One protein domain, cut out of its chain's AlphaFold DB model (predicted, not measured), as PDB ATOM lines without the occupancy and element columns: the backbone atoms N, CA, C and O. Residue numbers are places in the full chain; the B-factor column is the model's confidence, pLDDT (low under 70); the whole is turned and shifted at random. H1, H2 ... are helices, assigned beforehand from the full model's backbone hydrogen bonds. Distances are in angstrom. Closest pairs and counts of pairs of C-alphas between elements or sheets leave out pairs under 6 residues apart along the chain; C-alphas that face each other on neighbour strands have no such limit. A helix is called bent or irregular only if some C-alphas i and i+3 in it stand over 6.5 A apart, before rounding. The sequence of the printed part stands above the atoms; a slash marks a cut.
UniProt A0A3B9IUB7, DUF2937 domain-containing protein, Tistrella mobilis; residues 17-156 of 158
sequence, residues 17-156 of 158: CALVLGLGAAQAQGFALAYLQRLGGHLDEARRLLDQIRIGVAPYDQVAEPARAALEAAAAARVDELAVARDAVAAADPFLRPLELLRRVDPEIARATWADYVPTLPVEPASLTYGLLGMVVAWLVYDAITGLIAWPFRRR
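Overview. This is residues 17 to 156 of the 158 residues of the protein "DUF2937 domain-containing protein" of Tistrella mobilis (UniProt A0A3B9IUB7). A long helix, H1, is the spine of an extended rod: H2 folds back along its second half as a helical hairpin, short H3 and H4 pack on its middle stretch, and H5 packs on its first part, then runs past its start as an arm, with residues 143 to 156 sticking out. The printed part has 140 residues with five named helices, H1 to H5 in chain order, and no named strand; the class is all helix. The radius of gyration of the C-alphas is 22.6 A, and the spans are 84 by 31 by 23 A.

Arrangement. H1, residues 17 to 55, is the hub, touching four helices, with a kink of 28 degrees near residue 30. Its residues 36 to 54 touch H2, residues 65 to 90, at a shallow tilt of 26 degrees, opposite ways, a hairpin; the closest C-alphas, of Leu 50 and Ala 75, are 5.4 A apart. H3, residues 97 to 103, touches H1 at a steep tilt of 67 degrees, closest at C-alphas 32 and 98, 5.8 A. H4, residues 107 to 116, touches H1 at a steep tilt of 63 degrees, closest at C-alphas 35 and 113, 5.8 A. H5, residues 125 to 154, touches H1 residues 17 to 30 at a steep tilt of 44 degrees, opposite ways, closest at C-alphas 22 and 131, 4.1 A. H2 and H5 are apart. Every O i to N i+4 pair is within hydrogen-bond range in H2, H3 and H4, against 32 of 35 in H1 and 24 of 26 in H5.

Along the chain. H1 runs 56.7 A from C-alpha 17 at (229.347, 202.334, 357.891); H2 runs 36.3 A, H3 9.9 A and H4 14.4 A. H5 runs 41.6 A to C-alpha 154 at (248.786, 188.902, 355.341) and is only just irregular, C-alphas 149 and 152 being 6.9 A apart.

Size, cuts and confidence. The C-alphas farthest apart, of Gln 62 and Arg 156, are 84.5 A apart. The printed part has no cut and no long link. Residues 154 to 156 have pLDDT under 70.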
ATOM      1  N   CYS A  17     229.161 201.823 359.248       92.69
ATOM      2  CA  CYS A  17     229.347 202.334 357.891       92.69
ATOM      3  C   CYS A  17     228.192 201.925 356.973       92.69
ATOM      4  O   CYS A  17     227.642 202.777 356.275       92.69
ATOM      5  N   ALA A  18     227.792 200.651 357.010       93.06
ATOM      6  CA  ALA A  18     226.659 200.156 356.243       93.06
ATOM      7  C   ALA A  18     225.368 200.888 356.618       93.06
ATOM      8  O   ALA A  18     224.673 201.370 355.730       93.06
ATOM      9  N   LEU A  19     225.078 201.040 357.914       93.19
ATOM     10  CA  LEU A  19     223.889 201.746 358.386       93.19
ATOM     11  C   LEU A  19     223.874 203.212 357.935       93.19
ATOM     12  O   LEU A  19     222.867 203.667 357.404       93.19
ATOM     13  N   VAL A  20     224.974 203.947 358.112       92.94
ATOM     14  CA  VAL A  20     225.063 205.370 357.739       92.94
ATOM     15  C   VAL A  20     224.870 205.557 356.235       92.94
ATOM     16  O   VAL A  20     224.090 206.411 355.818       92.94
ATOM     17  N   LEU A  21     225.538 204.745 355.416       92.31
ATOM     18  CA  LEU A  21     225.423 204.829 353.960       92.31
ATOM     19  C   LEU A  21     224.062 204.337 353.454       92.31
ATOM     20  O   LEU A  21     223.516 204.919 352.523       92.31
ATOM     21  N   GLY A  22     223.485 203.320 354.096       93.00
ATOM     22  CA  GLY A  22     222.123 202.866 353.836       93.00
ATOM     23  C   GLY A  22     221.090 203.946 354.127       93.00
ATOM     24  O   GLY A  22     220.278 204.274 353.267       93.00
ATOM     25  N   LEU A  23     221.157 204.567 355.305       91.94
ATOM     26  CA  LEU A  23     220.293 205.696 355.645       91.94
ATOM     27  C   LEU A  23     220.479 206.844 354.652       91.94
ATOM     28  O   LEU A  23     219.490 207.371 354.159       91.94
ATOM     29  N   GLY A  24     221.720 207.172 354.283       91.69
ATOM     30  CA  GLY A  24     222.015 208.172 353.254       91.69
ATOM     31  C   GLY A  24     221.378 207.850 351.897       91.69
ATOM     32  O   GLY A  24     220.770 208.724 351.284       91.69
ATOM     33  N   ALA A  25     221.457 206.597 351.445       91.00
ATOM     34  CA  ALA A  25     220.844 206.157 350.194       91.00
ATOM     35  C   ALA A  25     219.308 206.200 350.245       91.00
ATOM     36  O   ALA A  25     218.674 206.606 349.270       91.00
ATOM     37  N   ALA A  26     218.700 205.854 351.385       92.06
ATOM     38  CA  ALA A  26     217.253 205.949 351.586       92.06
ATOM     39  C   ALA A  26     216.733 207.393 351.431       92.06
ATOM     40  O   ALA A  26     215.602 207.598 350.980       92.06
ATOM     41  N   GLN A  27     217.578 208.399 351.703       93.00
ATOM     42  CA  GLN A  27     217.224 209.814 351.540       93.00
ATOM     43  C   GLN A  27     216.988 210.228 350.091       93.00
ATOM     44  O   GLN A  27     216.404 211.286 349.878       93.00
ATOM     45  N   ALA A  28     217.385 209.425 349.100       91.50
ATOM     46  CA  ALA A  28     217.151 209.738 347.692       91.50
ATOM     47  C   ALA A  28     215.661 209.993 347.397       91.50
ATOM     48  O   ALA A  28     215.321 210.912 346.653       91.50
ATOM     49  N   GLN A  29     214.767 209.230 348.033       91.56
ATOM     50  CA  GLN A  29     213.319 209.418 347.908       91.56
ATOM     51  C   GLN A  29     212.834 210.673 348.631       91.56
ATOM     52  O   GLN A  29     212.088 211.465 348.057       91.56
ATOM     53  N   GLY A  30     213.285 210.883 349.872       91.81
ATOM     54  CA  GLY A  30     212.925 212.069 350.655       91.81
ATOM     55  C   GLY A  30     213.345 213.360 349.954       91.81
ATOM     56  O   GLY A  30     212.552 214.295 349.839       91.81
ATOM     57  N   PHE A  31     214.557 213.378 349.400       94.00
ATOM     58  CA  PHE A  31     215.053 214.481 348.589       94.00
ATOM     59  C   PHE A  31     214.217 214.671 347.322       94.00
ATOM     60  O   PHE A  31     213.855 215.799 346.999       94.00
ATOM     61  N   ALA A  32     213.858 213.587 346.623       93.50
ATOM     62  CA  ALA A  32     213.048 213.684 345.414       93.50
ATOM     63  C   ALA A  32     211.664 214.296 345.668       93.50
ATOM     64  O   ALA A  32     211.194 215.107 344.872       93.50
ATOM     65  N   LEU A  33     211.037 213.964 346.797       92.25
ATOM     66  CA  LEU A  33     209.763 214.555 347.206       92.25
ATOM     67  C   LEU A  33     209.911 216.033 347.590       92.25
ATOM     68  O   LEU A  33     209.110 216.858 347.153       92.25
ATOM     69  N   ALA A  34     210.951 216.388 348.352       94.19
ATOM     70  CA  ALA A  34     211.236 217.781 348.697       94.19
ATOM     71  C   ALA A  34     211.498 218.634 347.443       94.19
ATOM     72  O   ALA A  34     210.978 219.745 347.315       94.19
ATOM     73  N   TYR A  35     212.241 218.081 346.484       95.50
ATOM     74  CA  TYR A  35     212.508 218.711 345.198       95.50
ATOM     75  C   TYR A  35     211.225 218.894 344.381       95.50
ATOM     76  O   TYR A  35     210.975 219.991 343.891       95.50
ATOM     77  N   LEU A  36     210.379 217.860 344.271       94.88
ATOM     78  CA  LEU A  36     209.086 217.944 343.580       94.88
ATOM     79  C   LEU A  36     208.188 219.034 344.172       94.88
ATOM     80  O   LEU A  36     207.539 219.768 343.428       94.88
ATOM     81  N   GLN A  37     208.173 219.158 345.498       94.81
ATOM     82  CA  GLN A  37     207.405 220.188 346.182       94.81
ATOM     83  C   GLN A  37     207.911 221.591 345.831       94.81
ATOM     84  O   GLN A  37     207.117 222.474 345.499       94.81
ATOM     85  N   ARG A  38     209.234 221.800 345.853       95.50
ATOM     86  CA  ARG A  38     209.840 223.092 345.506       95.50
ATOM     87  C   ARG A  38     209.649 223.432 344.028       95.50
ATOM     88  O   ARG A  38     209.268 224.553 343.706       95.50
ATOM     89  N   LEU A  39     209.828 222.452 343.142       95.62
ATOM     90  CA  LEU A  39     209.551 222.568 341.711       95.62
ATOM     91  C   LEU A  39     208.083 222.936 341.449       95.62
ATOM     92  O   LEU A  39     207.802 223.786 340.609       95.62
ATOM     93  N   GLY A  40     207.149 222.346 342.202       96.19
ATOM     94  CA  GLY A  40     205.735 222.716 342.172       96.19
ATOM     95  C   GLY A  40     205.505 224.185 342.530       96.19
ATOM     96  O   GLY A  40     204.786 224.874 341.814       96.19
ATOM     97  N   GLY A  41     206.183 224.689 343.565       96.06
ATOM     98  CA  GLY A  41     206.134 226.104 343.942       96.06
ATOM     99  C   GLY A  41     206.630 227.044 342.837       96.06
ATOM    100  O   GLY A  41     205.957 228.027 342.528       96.06
ATOM    101  N   HIS A  42     207.755 226.709 342.196       95.88
ATOM    102  CA  HIS A  42     208.276 227.465 341.051       95.88
ATOM    103  C   HIS A  42     207.325 227.435 339.848       95.88
ATOM    104  O   HIS A  42     207.134 228.454 339.188       95.88
ATOM    105  N   LEU A  43     206.692 226.290 339.576       97.00
ATOM    106  CA  LEU A  43     205.692 226.167 338.516       97.00
ATOM    107  C   LEU A  43     204.456 227.032 338.801       97.00
ATOM    108  O   LEU A  43     203.961 227.709 337.901       97.00
ATOM    109  N   ASP A  44     203.964 227.039 340.039       97.81
ATOM    110  CA  ASP A  44     202.808 227.852 340.422       97.81
ATOM    111  C   ASP A  44     203.126 229.354 340.362       97.81
ATOM    112  O   ASP A  44     202.280 230.153 339.967       97.81
ATOM    113  N   GLU A  45     204.353 229.753 340.702       96.62
ATOM    114  CA  GLU A  45     204.825 231.128 340.527       96.62
ATOM    115  C   GLU A  45     204.935 231.524 339.050       96.62
ATOM    116  O   GLU A  45     204.426 232.576 338.661       96.62
ATOM    117  N   ALA A  46     205.502 230.656 338.207       97.00
ATOM    118  CA  ALA A  46     205.586 230.878 336.766       97.00
ATOM    119  C   ALA A  46     204.195 230.989 336.115       97.00
ATOM    120  O   ALA A  46     203.980 231.837 335.250       97.00
ATOM    121  N   ARG A  47     203.223 230.184 336.567       97.81
ATOM    122  CA  ARG A  47     201.821 230.277 336.127       97.81
ATOM    123  C   ARG A  47     201.185 231.603 336.525       97.81
ATOM    124  O   ARG A  47     200.580 232.251 335.680       97.81
ATOM    125  N   ARG A  48     201.378 232.047 337.773       96.69
ATOM    126  CA  ARG A  48     200.889 233.363 338.221       96.69
ATOM    127  C   ARG A  48     201.481 234.499 337.389       96.69
ATOM    128  O   ARG A  48     200.751 235.409 337.019       96.69
ATOM    129  N   LEU A  49     202.776 234.439 337.078       95.94
ATOM    130  CA  LEU A  49     203.436 235.419 336.215       95.94
ATOM    131  C   LEU A  49     202.826 235.429 334.805       95.94
ATOM    132  O   LEU A  49     202.493 236.494 334.289       95.94
ATOM    133  N   LEU A  50     202.637 234.252 334.201       97.12
ATOM    134  CA  LEU A  50     201.995 234.116 332.895       97.12
ATOM    135  C   LEU A  50     200.576 234.703 332.896       97.12
ATOM    136  O   LEU A  50     200.222 235.452 331.987       97.12
ATOM    137  N   ASP A  51     199.785 234.412 333.927       96.75
ATOM    138  CA  ASP A  51     198.425 234.935 334.060       96.75
ATOM    139  C   ASP A  51     198.415 236.462 334.226       96.75
ATOM    140  O   ASP A  51     197.592 237.141 333.613       96.75
ATOM    141  N   GLN A  52     199.360 237.034 334.982       95.06
ATOM    142  CA  GLN A  52     199.504 238.490 335.113       95.06
ATOM    143  C   GLN A  52     199.830 239.170 333.776       95.06
ATOM    144  O   GLN A  52     199.250 240.213 333.467       95.06
ATOM    145  N   ILE A  53     200.714 238.572 332.968       95.31
ATOM    146  CA  ILE A  53     201.068 239.077 331.633       95.31
ATOM    147  C   ILE A  53     199.862 238.989 330.685       95.31
ATOM    148  O   ILE A  53     199.587 239.935 329.947       95.31
ATOM    149  N   ARG A  54     199.118 237.875 330.731       93.88
ATOM    150  CA  ARG A  54     197.922 237.634 329.905       93.88
ATOM    151  C   ARG A  54     196.785 238.595 330.203       93.88
ATOM    152  O   ARG A  54     196.195 239.153 329.283       93.88
ATOM    153  N   ILE A  55     196.477 238.769 331.486       93.12
ATOM    154  CA  ILE A  55     195.419 239.674 331.950       93.12
ATOM    155  C   ILE A  55     195.851 241.137 331.763       93.12
ATOM    156  O   ILE A  55     194.999 242.017 331.669       93.12
ATOM    157  N   GLY A  56     197.160 241.399 331.665       88.69
ATOM    158  CA  GLY A  56     197.701 242.740 331.477       88.69
ATOM    159  C   GLY A  56     197.532 243.592 332.729       88.69
ATOM    160  O   GLY A  56     197.096 244.732 332.638       88.69
ATOM    161  N   VAL A  57     197.823 243.034 333.910       91.56
ATOM    162  CA  VAL A  57     197.877 243.823 335.155       91.56
ATOM    163  C   VAL A  57     199.213 244.551 335.269       91.56
ATOM    164  O   VAL A  57     200.204 244.112 334.686       91.56
ATOM    165  N   ALA A  58     199.274 245.637 336.044       87.94
ATOM    166  CA  ALA A  58     200.520 246.368 336.273       87.94
ATOM    167  C   ALA A  58     201.666 245.439 336.739       87.94
ATOM    168  O   ALA A  58     201.440 244.605 337.621       87.94
ATOM    169  N   PRO A  59     202.889 245.564 336.181       89.12
ATOM    170  CA  PRO A  59     203.348 246.589 335.229       89.12
ATOM    171  C   PRO A  59     203.134 246.244 333.736       89.12
ATOM    172  O   PRO A  59     203.623 246.960 332.866       89.12
ATOM    173  N   TYR A  60     202.462 245.135 333.417       91.38
ATOM    174  CA  TYR A  60     202.278 244.641 332.043       91.38
ATOM    175  C   TYR A  60     201.169 245.362 331.267       91.38
ATOM    176  O   TYR A  60     201.104 245.233 330.046       91.38
ATOM    177  N   ASP A  61     200.335 246.138 331.958       90.00
ATOM    178  CA  ASP A  61     199.312 247.025 331.390       90.00
ATOM    179  C   ASP A  61     199.908 248.123 330.493       90.00
ATOM    180  O   ASP A  61     199.287 248.548 329.521       90.00
ATOM    181  N   GLN A  62     201.129 248.567 330.801       91.31
ATOM    182  CA  GLN A  62     201.840 249.636 330.090       91.31
ATOM    183  C   GLN A  62     202.799 249.119 329.007       91.31
ATOM    184  O   GLN A  62     203.390 249.908 328.267       91.31
ATOM    185  N   VAL A  63     202.980 247.801 328.903       91.56
ATOM    186  CA  VAL A  63     203.873 247.189 327.913       91.56
ATOM    187  C   VAL A  63     203.172 247.134 326.557       91.56
ATOM    188  O   VAL A  63     202.055 246.638 326.440       91.56
ATOM    189  N   ALA A  64     203.844 247.606 325.504       92.62
ATOM    190  CA  ALA A  64     203.310 247.548 324.145       92.62
ATOM    191  C   ALA A  64     203.014 246.099 323.714       92.62
ATOM    192  O   ALA A  64     203.838 245.210 323.929       92.62
ATOM    193  N   GLU A  65     201.887 245.876 323.030       90.00
ATOM    194  CA  GLU A  65     201.416 244.553 322.577       90.00
ATOM    195  C   GLU A  65     202.489 243.626 321.968       90.00
ATOM    196  O   GLU A  65     202.586 242.484 322.416       90.00
ATOM    197  N   PRO A  66     203.355 244.054 321.023       91.81
ATOM    198  CA  PRO A  66     204.373 243.150 320.480       91.81
ATOM    199  C   PRO A  66     205.387 242.687 321.538       91.81
ATOM    200  O   PRO A  66     205.841 241.545 321.500       91.81
ATOM    201  N   ALA A  67     205.723 243.543 322.506       93.56
ATOM    202  CA  ALA A  67     206.599 243.179 323.615       93.56
ATOM    203  C   ALA A  67     205.864 242.314 324.651       93.56
ATOM    204  O   ALA A  67     206.441 241.351 325.153       93.56
ATOM    205  N   ARG A  68     204.582 242.597 324.932       93.00
ATOM    206  CA  ARG A  68     203.770 241.792 325.856       93.00
ATOM    207  C   ARG A  68     203.567 240.374 325.328       93.00
ATOM    208  O   ARG A  68     203.762 239.427 326.081       93.00
ATOM    209  N   ALA A  69     203.285 240.220 324.035       93.88
ATOM    210  CA  ALA A  69     203.167 238.917 323.385       93.88
ATOM    211  C   ALA A  69     204.477 238.109 323.450       93.88
ATOM    212  O   ALA A  69     204.452 236.904 323.696       93.88
ATOM    213  N   ALA A  70     205.633 238.765 323.283       95.31
ATOM    214  CA  ALA A  70     206.933 238.112 323.432       95.31
ATOM    215  C   ALA A  70     207.192 237.646 324.878       95.31
ATOM    216  O   ALA A  70     207.680 236.535 325.089       95.31
ATOM    217  N   LEU A  71     206.829 238.464 325.874       95.19
ATOM    218  CA  LEU A  71     206.917 238.097 327.291       95.19
ATOM    219  C   LEU A  71     205.968 236.946 327.639       95.19
ATOM    220  O   LEU A  71     206.367 236.028 328.351       95.19
ATOM    221  N   GLU A  72     204.743 236.965 327.112       96.12
ATOM    222  CA  GLU A  72     203.777 235.883 327.300       96.12
ATOM    223  C   GLU A  72     204.311 234.569 326.727       96.12
ATOM    224  O   GLU A  72     204.284 233.548 327.410       96.12
ATOM    225  N   ALA A  73     204.851 234.592 325.505       96.81
ATOM    226  CA  ALA A  73     205.427 233.410 324.873       96.81
ATOM    227  C   ALA A  73     206.609 232.845 325.680       96.81
ATOM    228  O   ALA A  73     206.686 231.634 325.893       96.81
ATOM    229  N   ALA A  74     207.498 233.709 326.180       96.62
ATOM    230  CA  ALA A  74     208.615 233.296 327.026       96.62
ATOM    231  C   ALA A  74     208.141 232.705 328.368       96.62
ATOM    232  O   ALA A  74     208.630 231.656 328.791       96.62
ATOM    233  N   ALA A  75     207.158 233.334 329.017       96.44
ATOM    234  CA  ALA A  75     206.576 232.839 330.262       96.44
ATOM    235  C   ALA A  75     205.848 231.499 330.058       96.44
ATOM    236  O   ALA A  75     206.003 230.585 330.865       96.44
ATOM    237  N   ALA A  76     205.109 231.349 328.956       97.69
ATOM    238  CA  ALA A  76     204.428 230.109 328.599       97.69
ATOM    239  C   ALA A  76     205.420 228.967 328.347       97.69
ATOM    240  O   ALA A  76     205.219 227.872 328.867       97.69
ATOM    241  N   ALA A  77     206.514 229.232 327.627       97.50
ATOM    242  CA  ALA A  77     207.572 228.249 327.405       97.50
ATOM    243  C   ALA A  77     208.215 227.792 328.726       97.50
ATOM    244  O   ALA A  77     208.432 226.598 328.924       97.50
ATOM    245  N   ARG A  78     208.460 228.717 329.668       95.12
ATOM    246  CA  ARG A  78     209.003 228.365 330.989       95.12
ATOM    247  C   ARG A  78     208.022 227.543 331.826       95.12
ATOM    248  O   ARG A  78     208.439 226.614 332.514       95.12
ATOM    249  N   VAL A  79     206.727 227.868 331.784       97.75
ATOM    250  CA  VAL A  79     205.685 227.071 332.456       97.75
ATOM    251  C   VAL A  79     205.644 225.652 331.893       97.75
ATOM    252  O   VAL A  79     205.570 224.706 332.676       97.75
ATOM    253  N   ASP A  80     205.711 225.502 330.571       97.06
ATOM    254  CA  ASP A  80     205.702 224.196 329.910       97.06
ATOM    255  C   ASP A  80     206.929 223.361 330.299       97.06
ATOM    256  O   ASP A  80     206.790 222.226 330.748       97.06
ATOM    257  N   GLU A  81     208.124 223.956 330.261       94.56
ATOM    258  CA  GLU A  81     209.369 223.306 330.685       94.56
ATOM    259  C   GLU A  81     209.281 222.772 332.127       94.56
ATOM    260  O   GLU A  81     209.578 221.602 332.394       94.56
ATOM    261  N   LEU A  82     208.823 223.613 333.062       95.00
ATOM    262  CA  LEU A  82     208.674 223.244 334.471       95.00
ATOM    263  C   LEU A  82     207.580 222.187 334.683       95.00
ATOM    264  O   LEU A  82     207.744 221.298 335.522       95.00
ATOM    265  N   ALA A  83     206.479 222.265 333.933       96.06
ATOM    266  CA  ALA A  83     205.393 221.292 333.997       96.06
ATOM    267  C   ALA A  83     205.851 219.919 333.497       96.06
ATOM    268  O   ALA A  83     205.689 218.931 334.207       96.06
ATOM    269  N   VAL A  84     206.518 219.863 332.340       95.19
ATOM    270  CA  VAL A  84     207.072 218.624 331.777       95.19
ATOM    271  C   VAL A  84     208.083 217.990 332.733       95.19
ATOM    272  O   VAL A  84     208.030 216.782 332.973       95.19
ATOM    273  N   ALA A  85     208.985 218.786 333.318       92.62
ATOM    274  CA  ALA A  85     209.955 218.288 334.292       92.62
ATOM    275  C   ALA A  85     209.268 217.715 335.543       92.62
ATOM    276  O   ALA A  85     209.615 216.617 335.993       92.62
ATOM    277  N   ARG A  86     208.272 218.426 336.086       95.25
ATOM    278  CA  ARG A  86     207.497 217.983 337.250       95.25
ATOM    279  C   ARG A  86     206.749 216.691 336.956       95.25
ATOM    280  O   ARG A  86     206.857 215.750 337.739       95.25
ATOM    281  N   ASP A  87     206.008 216.644 335.858       94.88
ATOM    282  CA  ASP A  87     205.132 215.524 335.529       94.88
ATOM    283  C   ASP A  87     205.944 214.263 335.234       94.88
ATOM    284  O   ASP A  87     205.583 213.183 335.697       94.88
ATOM    285  N   ALA A  88     207.103 214.396 334.579       93.44
ATOM    286  CA  ALA A  88     208.012 213.276 334.355       93.44
ATOM    287  C   ALA A  88     208.511 212.645 335.668       93.44
ATOM    288  O   ALA A  88     208.580 211.423 335.775       93.44
ATOM    289  N   VAL A  89     208.850 213.458 336.675       93.44
ATOM    290  CA  VAL A  89     209.342 212.959 337.972       93.44
ATOM    291  C   VAL A  89     208.190 212.496 338.872       93.44
ATOM    292  O   VAL A  89     208.328 211.509 339.594       93.44
ATOM    293  N   ALA A  90     207.036 213.162 338.822       93.94
ATOM    294  CA  ALA A  90     205.864 212.808 339.620       93.94
ATOM    295  C   ALA A  90     205.205 211.503 339.143       93.94
ATOM    296  O   ALA A  90     204.809 210.686 339.973       93.94
ATOM    297  N   ALA A  91     205.128 211.292 337.825       94.12
ATOM    298  CA  ALA A  91     204.580 210.078 337.223       94.12
ATOM    299  C   ALA A  91     205.579 208.908 337.191       94.12
ATOM    300  O   ALA A  91     205.188 207.782 336.878       94.12
ATOM    301  N   ALA A  92     206.856 209.152 337.502       93.94
ATOM    302  CA  ALA A  92     207.860 208.100 337.566       93.94
ATOM    303  C   ALA A  92     207.516 207.064 338.643       93.94
ATOM    304  O   ALA A  92     207.075 207.400 339.751       93.94
ATOM    305  N   ASP A  93     207.803 205.802 338.319       93.62
ATOM    306  CA  ASP A  93     207.755 204.705 339.278       93.62
ATOM    307  C   ASP A  93     208.567 205.076 340.538       93.62
ATOM    308  O   ASP A  93     209.686 205.585 340.403       93.62
ATOM    309  N   PRO A  94     208.047 204.850 341.762       90.69
ATOM    310  CA  PRO A  94     208.737 205.231 342.991       90.69
ATOM    311  C   PRO A  94     210.173 204.702 343.079       90.69
ATOM    312  O   PRO A  94     211.052 205.410 343.561       90.69
ATOM    313  N   PHE A  95     210.458 203.503 342.566       92.94
ATOM    314  CA  PHE A  95     211.802 202.923 342.572       92.94
ATOM    315  C   PHE A  95     212.751 203.588 341.572       92.94
ATOM    316  O   PHE A  95     213.961 203.499 341.746       92.94
ATOM    317  N   LEU A  96     212.233 204.259 340.544       93.75
ATOM    318  CA  LEU A  96     213.027 204.941 339.517       93.75
ATOM    319  C   LEU A  96     213.001 206.466 339.655       93.75
ATOM    320  O   LEU A  96     213.810 207.153 339.033       93.75
ATOM    321  N   ARG A  97     212.119 207.012 340.493       93.94
ATOM    322  CA  ARG A  97     211.923 208.453 340.671       93.94
ATOM    323  C   ARG A  97     213.215 209.233 340.952       93.94
ATOM    324  O   ARG A  97     213.412 210.246 340.283       93.94
ATOM    325  N   PRO A  98     214.132 208.807 341.846       92.69
ATOM    326  CA  PRO A  98     215.382 209.537 342.058       92.69
ATOM    327  C   PRO A  98     216.272 209.570 340.811       92.69
ATOM    328  O   PRO A  98     216.973 210.553 340.578       92.69
ATOM    329  N   LEU A  99     216.229 208.519 339.987       92.75
ATOM    330  CA  LEU A  99     216.968 208.461 338.729       92.75
ATOM    331  C   LEU A  99     216.339 209.370 337.664       92.75
ATOM    332  O   LEU A  99     217.058 210.072 336.958       92.75
ATOM    333  N   GLU A 100     215.008 209.392 337.567       93.19
ATOM    334  CA  GLU A 100     214.289 210.295 336.660       93.19
ATOM    335  C   GLU A 100     214.466 211.766 337.047       93.19
ATOM    336  O   GLU A 100     214.635 212.610 336.164       93.19
ATOM    337  N   LEU A 101     214.509 212.060 338.351       93.50
ATOM    338  CA  LEU A 101     214.870 213.375 338.870       93.50
ATOM    339  C   LEU A 101     216.274 213.761 338.421       93.50
ATOM    340  O   LEU A 101     216.447 214.834 337.858       93.50
ATOM    341  N   LEU A 102     217.266 212.887 338.615       92.69
ATOM    342  CA  LEU A 102     218.658 213.182 338.267       92.69
ATOM    343  C   LEU A 102     218.835 213.528 336.778       92.69
ATOM    344  O   LEU A 102     219.680 214.348 336.432       92.69
ATOM    345  N   ARG A 103     218.021 212.935 335.896       92.06
ATOM    346  CA  ARG A 103     218.038 213.203 334.448       92.06
ATOM    347  C   ARG A 103     217.477 214.572 334.060       92.06
ATOM    348  O   ARG A 103     217.812 215.062 332.987       92.06
ATOM    349  N   ARG A 104     216.603 215.160 334.881       90.44
ATOM    350  CA  ARG A 104     215.863 216.407 334.585       90.44
ATOM    351  C   ARG A 104     216.028 217.455 335.680       90.44
ATOM    352  O   ARG A 104     215.169 218.314 335.867       90.44
ATOM    353  N   VAL A 105     217.101 217.337 336.451       92.12
ATOM    354  CA  VAL A 105     217.329 218.186 337.610       92.12
ATOM    355  C   VAL A 105     217.656 219.606 337.158       92.12
ATOM    356  O   VAL A 105     218.571 219.827 336.367       92.12
ATOM    357  N   ASP A 106     216.919 220.570 337.693       93.69
ATOM    358  CA  ASP A 106     217.283 221.975 337.646       93.69
ATOM    359  C   ASP A 106     218.282 222.215 338.797       93.69
ATOM    360  O   ASP A 106     217.933 222.026 339.973       93.69
ATOM    361  N   PRO A 107     219.547 222.560 338.496       92.81
ATOM    362  CA  PRO A 107     220.598 222.663 339.501       92.81
ATOM    363  C   PRO A 107     220.354 223.793 340.504       92.81
ATOM    364  O   PRO A 107     220.846 223.713 341.633       92.81
ATOM    365  N   GLU A 108     219.608 224.832 340.125       93.00
ATOM    366  CA  GLU A 108     219.251 225.923 341.027       93.00
ATOM    367  C   GLU A 108     218.236 225.436 342.062       93.00
ATOM    368  O   GLU A 108     218.478 225.534 343.270       93.00
ATOM    369  N   ILE A 109     217.157 224.800 341.593       93.50
ATOM    370  CA  ILE A 109     216.120 224.223 342.457       93.50
ATOM    371  C   ILE A 109     216.721 223.132 343.344       93.50
ATOM    372  O   ILE A 109     216.407 223.062 344.532       93.50
ATOM    373  N   ALA A 110     217.619 222.300 342.815       94.81
ATOM    374  CA  ALA A 110     218.266 221.239 343.580       94.81
ATOM    375  C   ALA A 110     219.173 221.781 344.685       94.81
ATOM    376  O   ALA A 110     219.119 221.286 345.811       94.81
ATOM    377  N   ARG A 111     219.966 222.820 344.401       95.38
ATOM    378  CA  ARG A 111     220.814 223.470 345.407       95.38
ATOM    379  C   ARG A 111     219.979 224.134 346.494       95.38
ATOM    380  O   ARG A 111     220.298 224.001 347.672       95.38
ATOM    381  N   ALA A 112     218.904 224.808 346.102       94.19
ATOM    382  CA  ALA A 112     217.992 225.445 347.037       94.19
ATOM    383  C   ALA A 112     217.230 224.405 347.881       94.19
ATOM    384  O   ALA A 112     217.086 224.567 349.087       94.19
ATOM    385  N   THR A 113     216.817 223.288 347.277       95.12
ATOM    386  CA  THR A 113     216.220 222.152 347.995       95.12
ATOM    387  C   THR A 113     217.206 221.570 348.998       95.12
ATOM    388  O   THR A 113     216.836 221.346 350.141       95.12
ATOM    389  N   TRP A 114     218.463 221.363 348.597       94.00
ATOM    390  CA  TRP A 114     219.504 220.822 349.469       94.00
ATOM    391  C   TRP A 114     219.787 221.713 350.684       94.00
ATOM    392  O   TRP A 114     220.030 221.191 351.767       94.00
ATOM    393  N   ALA A 115     219.729 223.039 350.523       95.25
ATOM    394  CA  ALA A 115     219.957 223.987 351.613       95.25
ATOM    395  C   ALA A 115     218.911 223.879 352.739       95.25
ATOM    396  O   ALA A 115     219.268 223.999 353.909       95.25
ATOM    397  N   ASP A 116     217.652 223.605 352.387       93.00
ATOM    398  CA  ASP A 116     216.528 223.523 353.331       93.00
ATOM    399  C   ASP A 116     216.128 222.068 353.664       93.00
ATOM    400  O   ASP A 116     215.174 221.823 354.406       93.00
ATOM    401  N   TYR A 117     216.827 221.079 353.097       93.38
ATOM    402  CA  TYR A 117     216.464 219.671 353.224       93.38
ATOM    403  C   TYR A 117     216.772 219.137 354.622       93.38
ATOM    404  O   TYR A 117     217.926 219.056 355.044       93.38
ATOM    405  N   VAL A 118     215.728 218.680 355.313       90.94
ATOM    406  CA  VAL A 118     215.851 217.960 356.580       90.94
ATOM    407  C   VAL A 118     215.714 216.460 356.313       90.94
ATOM    408  O   VAL A 118     214.652 216.018 355.866       90.94
ATOM    409  N   PRO A 119     216.756 215.655 356.592       88.38
ATOM    410  CA  PRO A 119     216.685 214.209 356.476       88.38
ATOM    411  C   PRO A 119     215.523 213.625 357.287       88.38
ATOM    412  O   PRO A 119     215.445 213.796 358.501       88.38
ATOM    413  N   THR A 120     214.635 212.898 356.614       85.25
ATOM    414  CA  THR A 120     213.561 212.122 357.247       85.25
ATOM    415  C   THR A 120     213.942 210.646 357.336       85.25
ATOM    416  O   THR A 120     214.926 210.238 356.733       85.25
ATOM    417  N   LEU A 121     213.204 209.837 358.102       83.81
ATOM    418  CA  LEU A 121     213.306 208.373 358.050       83.81
ATOM    419  C   LEU A 121     212.145 207.854 357.200       83.81
ATOM    420  O   LEU A 121     211.047 207.658 357.731       83.81
ATOM    421  N   PRO A 122     212.327 207.677 355.880       78.12
ATOM    422  CA  PRO A 122     211.225 207.315 355.022       78.12
ATOM    423  C   PRO A 122     211.005 205.804 355.115       78.12
ATOM    424  O   PRO A 122     211.854 205.010 354.715       78.12
ATOM    425  N   VAL A 123     209.841 205.407 355.623       86.75
ATOM    426  CA  VAL A 123     209.427 203.996 355.756       86.75
ATOM    427  C   VAL A 123     208.727 203.456 354.500       86.75
ATOM    428  O   VAL A 123     208.017 202.456 354.549       86.75
ATOM    429  N   GLU A 124     208.915 204.123 353.363       90.69
ATOM    430  CA  GLU A 124     208.331 203.738 352.078       90.69
ATOM    431  C   GLU A 124     209.128 202.584 351.429       90.69
ATOM    432  O   GLU A 124     210.361 202.580 351.519       90.69
ATOM    433  N   PRO A 125     208.480 201.618 350.741       92.31
ATOM    434  CA  PRO A 125     209.166 200.459 350.156       92.31
ATOM    435  C   PRO A 125     210.339 200.815 349.236       92.31
ATOM    436  O   PRO A 125     211.381 200.156 349.275       92.31
ATOM    437  N   ALA A 126     210.202 201.881 348.441       91.12
ATOM    438  CA  ALA A 126     211.278 202.372 347.586       91.12
ATOM    439  C   ALA A 126     212.480 202.836 348.422       91.12
ATOM    440  O   ALA A 126     213.600 202.387 348.193       91.12
ATOM    441  N   SER A 127     212.254 203.657 349.447       90.56
ATOM    442  CA  SER A 127     213.299 204.162 350.348       90.56
ATOM    443  C   SER A 127     214.018 203.044 351.093       90.56
ATOM    444  O   SER A 127     215.244 203.054 351.178       90.56
ATOM    445  N   LEU A 128     213.276 202.041 351.567       93.06
ATOM    446  CA  LEU A 128     213.851 200.850 352.195       93.06
ATOM    447  C   LEU A 128     214.713 200.056 351.211       93.06
ATOM    448  O   LEU A 128     215.793 199.600 351.574       93.06
ATOM    449  N   THR A 129     214.275 199.936 349.957       93.75
ATOM    450  CA  THR A 129     215.040 199.257 348.900       93.75
ATOM    451  C   THR A 129     216.344 199.992 348.608       93.75
ATOM    452  O   THR A 129     217.406 199.373 348.597       93.75
ATOM    453  N   TYR A 130     216.294 201.316 348.456       92.00
ATOM    454  CA  TYR A 130     217.493 202.145 348.314       92.00
ATOM    455  C   TYR A 130     218.411 202.040 349.536       92.00
ATOM    456  O   TYR A 130     219.627 201.947 349.376       92.00
ATOM    457  N   GLY A 131     217.843 201.990 350.742       92.81
ATOM    458  CA  GLY A 131     218.604 201.810 351.970       92.81
ATOM    459  C   GLY A 131     219.330 200.470 352.022       92.81
ATOM    460  O   GLY A 131     220.533 200.438 352.268       92.81
ATOM    461  N   LEU A 132     218.639 199.372 351.709       93.62
ATOM    462  CA  LEU A 132     219.233 198.036 351.638       93.62
ATOM    463  C   LEU A 132     220.328 197.956 350.569       93.62
ATOM    464  O   LEU A 132     221.407 197.430 350.840       93.62
ATOM    465  N   LEU A 133     220.091 198.517 349.380       93.94
ATOM    466  CA  LEU A 133     221.104 198.594 348.325       93.94
ATOM    467  C   LEU A 133     222.328 199.395 348.786       93.94
ATOM    468  O   LEU A 133     223.458 198.940 348.612       93.94
ATOM    469  N   GLY A 134     222.112 200.542 349.435       92.94
ATOM    470  CA  GLY A 134     223.175 201.357 350.018       92.94
ATOM    471  C   GLY A 134     223.984 200.602 351.072       92.94
ATOM    472  O   GLY A 134     225.210 200.649 351.038       92.94
ATOM    473  N   MET A 135     223.324 199.841 351.952       93.75
ATOM    474  CA  MET A 135     223.990 198.992 352.949       93.75
ATOM    475  C   MET A 135     224.853 197.909 352.297       93.75
ATOM    476  O   MET A 135     225.987 197.702 352.720       93.75
ATOM    477  N   VAL A 136     224.339 197.226 351.267       94.06
ATOM    478  CA  VAL A 136     225.083 196.178 350.550       94.06
ATOM    479  C   VAL A 136     226.310 196.766 349.859       94.06
ATOM    480  O   VAL A 136     227.410 196.241 350.014       94.06
ATOM    481  N   VAL A 137     226.151 197.883 349.143       93.62
ATOM    482  CA  VAL A 137     227.269 198.574 348.481       93.62
ATOM    483  C   VAL A 137     228.305 199.038 349.504       93.62
ATOM    484  O   VAL A 137     229.497 198.803 349.322       93.62
ATOM    485  N   ALA A 138     227.862 199.647 350.603       92.12
ATOM    486  CA  ALA A 138     228.726 200.096 351.686       92.12
ATOM    487  C   ALA A 138     229.530 198.955 352.307       92.12
ATOM    488  O   ALA A 138     230.729 199.101 352.535       92.12
ATOM    489  N   TRP A 139     228.880 197.818 352.552       91.00
ATOM    490  CA  TRP A 139     229.528 196.635 353.095       91.00
ATOM    491  C   TRP A 139     230.594 196.083 352.137       91.00
ATOM    492  O   TRP A 139     231.731 195.871 352.550       91.00
ATOM    493  N   LEU A 140     230.277 195.954 350.845       91.56
ATOM    494  CA  LEU A 140     231.235 195.501 349.830       91.56
ATOM    495  C   LEU A 140     232.442 196.441 349.699       91.56
ATOM    496  O   LEU A 140     233.578 195.984 349.587       91.56
ATOM    497  N   VAL A 141     232.210 197.757 349.729       91.44
ATOM    498  CA  VAL A 141     233.277 198.767 349.679       91.44
ATOM    499  C   VAL A 141     234.140 198.709 350.937       91.44
ATOM    500  O   VAL A 141     235.365 198.757 350.838       91.44
ATOM    501  N   TYR A 142     233.523 198.568 352.110       91.25
ATOM    502  CA  TYR A 142     234.237 198.425 353.374       91.25
ATOM    503  C   TYR A 142     235.152 197.196 353.361       91.25
ATOM    504  O   TYR A 142     236.346 197.324 353.635       91.25
ATOM    505  N   ASP A 143     234.627 196.035 352.964       88.69
ATOM    506  CA  ASP A 143     235.384 194.784 352.876       88.69
ATOM    507  C   ASP A 143     236.510 194.863 351.831       88.69
ATOM    508  O   ASP A 143     237.615 194.359 352.053       88.69
ATOM    509  N   ALA A 144     236.278 195.539 350.702       90.38
ATOM    510  CA  ALA A 144     237.307 195.762 349.690       90.38
ATOM    511  C   ALA A 144     238.451 196.648 350.216       90.38
ATOM    512  O   ALA A 144     239.625 196.333 350.005       90.38
ATOM    513  N   ILE A 145     238.127 197.731 350.930       90.69
ATOM    514  CA  ILE A 145     239.112 198.662 351.500       90.69
ATOM    515  C   ILE A 145     239.917 197.983 352.611       90.69
ATOM    516  O   ILE A 145     241.149 198.011 352.583       90.69
ATOM    517  N   THR A 146     239.252 197.345 353.574       87.81
ATOM    518  CA  THR A 146     239.935 196.647 354.674       87.81
ATOM    519  C   THR A 146     240.759 195.474 354.151       87.81
ATOM    520  O   THR A 146     241.897 195.278 354.584       87.81
ATOM    521  N   GLY A 147     240.245 194.751 353.153       86.56
ATOM    522  CA  GLY A 147     240.957 193.694 352.446       86.56
ATOM    523  C   GLY A 147     242.234 194.191 351.769       86.56
ATOM    524  O   GLY A 147     243.287 193.570 351.933       86.56
ATOM    525  N   LEU A 148     242.174 195.328 351.070       89.31
ATOM    526  CA  LEU A 148     243.325 195.953 350.412       89.31
ATOM    527  C   LEU A 148     244.375 196.441 351.422       89.31
ATOM    528  O   LEU A 148     245.570 196.219 351.227       89.31
ATOM    529  N   ILE A 149     243.943 197.048 352.531       86.94
ATOM    530  CA  ILE A 149     244.835 197.523 353.601       86.94
ATOM    531  C   ILE A 149     245.499 196.350 354.337       86.94
ATOM    532  O   ILE A 149     246.680 196.418 354.683       86.94
ATOM    533  N   ALA A 150     244.773 195.253 354.567       81.56
ATOM    534  CA  ALA A 150     245.286 194.069 355.258       81.56
ATOM    535  C   ALA A 150     246.136 193.152 354.358       81.56
ATOM    536  O   ALA A 150     246.912 192.331 354.859       81.56
ATOM    537  N   TRP A 151     246.021 193.282 353.034       78.69
ATOM    538  CA  TRP A 151     246.751 192.496 352.036       78.69
ATOM    539  C   TRP A 151     248.284 192.455 352.232       78.69
ATOM    540  O   TRP A 151     248.834 191.349 352.266       78.69
ATOM    541  N   PRO A 152     249.005 193.582 352.431       75.25
ATOM    542  CA  PRO A 152     250.455 193.557 352.651       75.25
ATOM    543  C   PRO A 152     250.865 192.905 353.981       75.25
ATOM    544  O   PRO A 152     251.949 192.330 354.072       75.25
ATOM    545  N   PHE A 153     250.009 192.945 355.005       73.25
ATOM    546  CA  PHE A 153     250.289 192.329 356.306       73.25
ATOM    547  C   PHE A 153     250.035 190.818 356.302       73.25
ATOM    548  O   PHE A 153     250.769 190.073 356.947       73.25
ATOM    549  N   ARG A 154     249.058 190.341 355.519       61.91
ATOM    550  CA  ARG A 154     248.786 188.902 355.341       61.91
ATOM    551  C   ARG A 154     249.882 188.185 354.548       61.91
ATOM    552  O   ARG A 154     250.115 187.011 354.794       61.91
ATOM    553  N   ARG A 155     250.584 188.893 353.651       60.03
ATOM    554  CA  ARG A 155     251.714 188.358 352.865       60.03
ATOM    555  C   ARG A 155     253.011 188.151 353.653       60.03
ATOM    556  O   ARG A 155     253.885 187.461 353.158       60.03
ATOM    557  N   ARG A 156     253.159 188.758 354.836       53.03
ATOM    558  CA  ARG A 156     254.364 188.622 355.684       53.03
ATOM    559  C   ARG A 156     254.234 187.560 356.780       53.03
ATOM    560  O   ARG A 156     255.185 187.345 357.521       53.03
TER     561      ARG A 156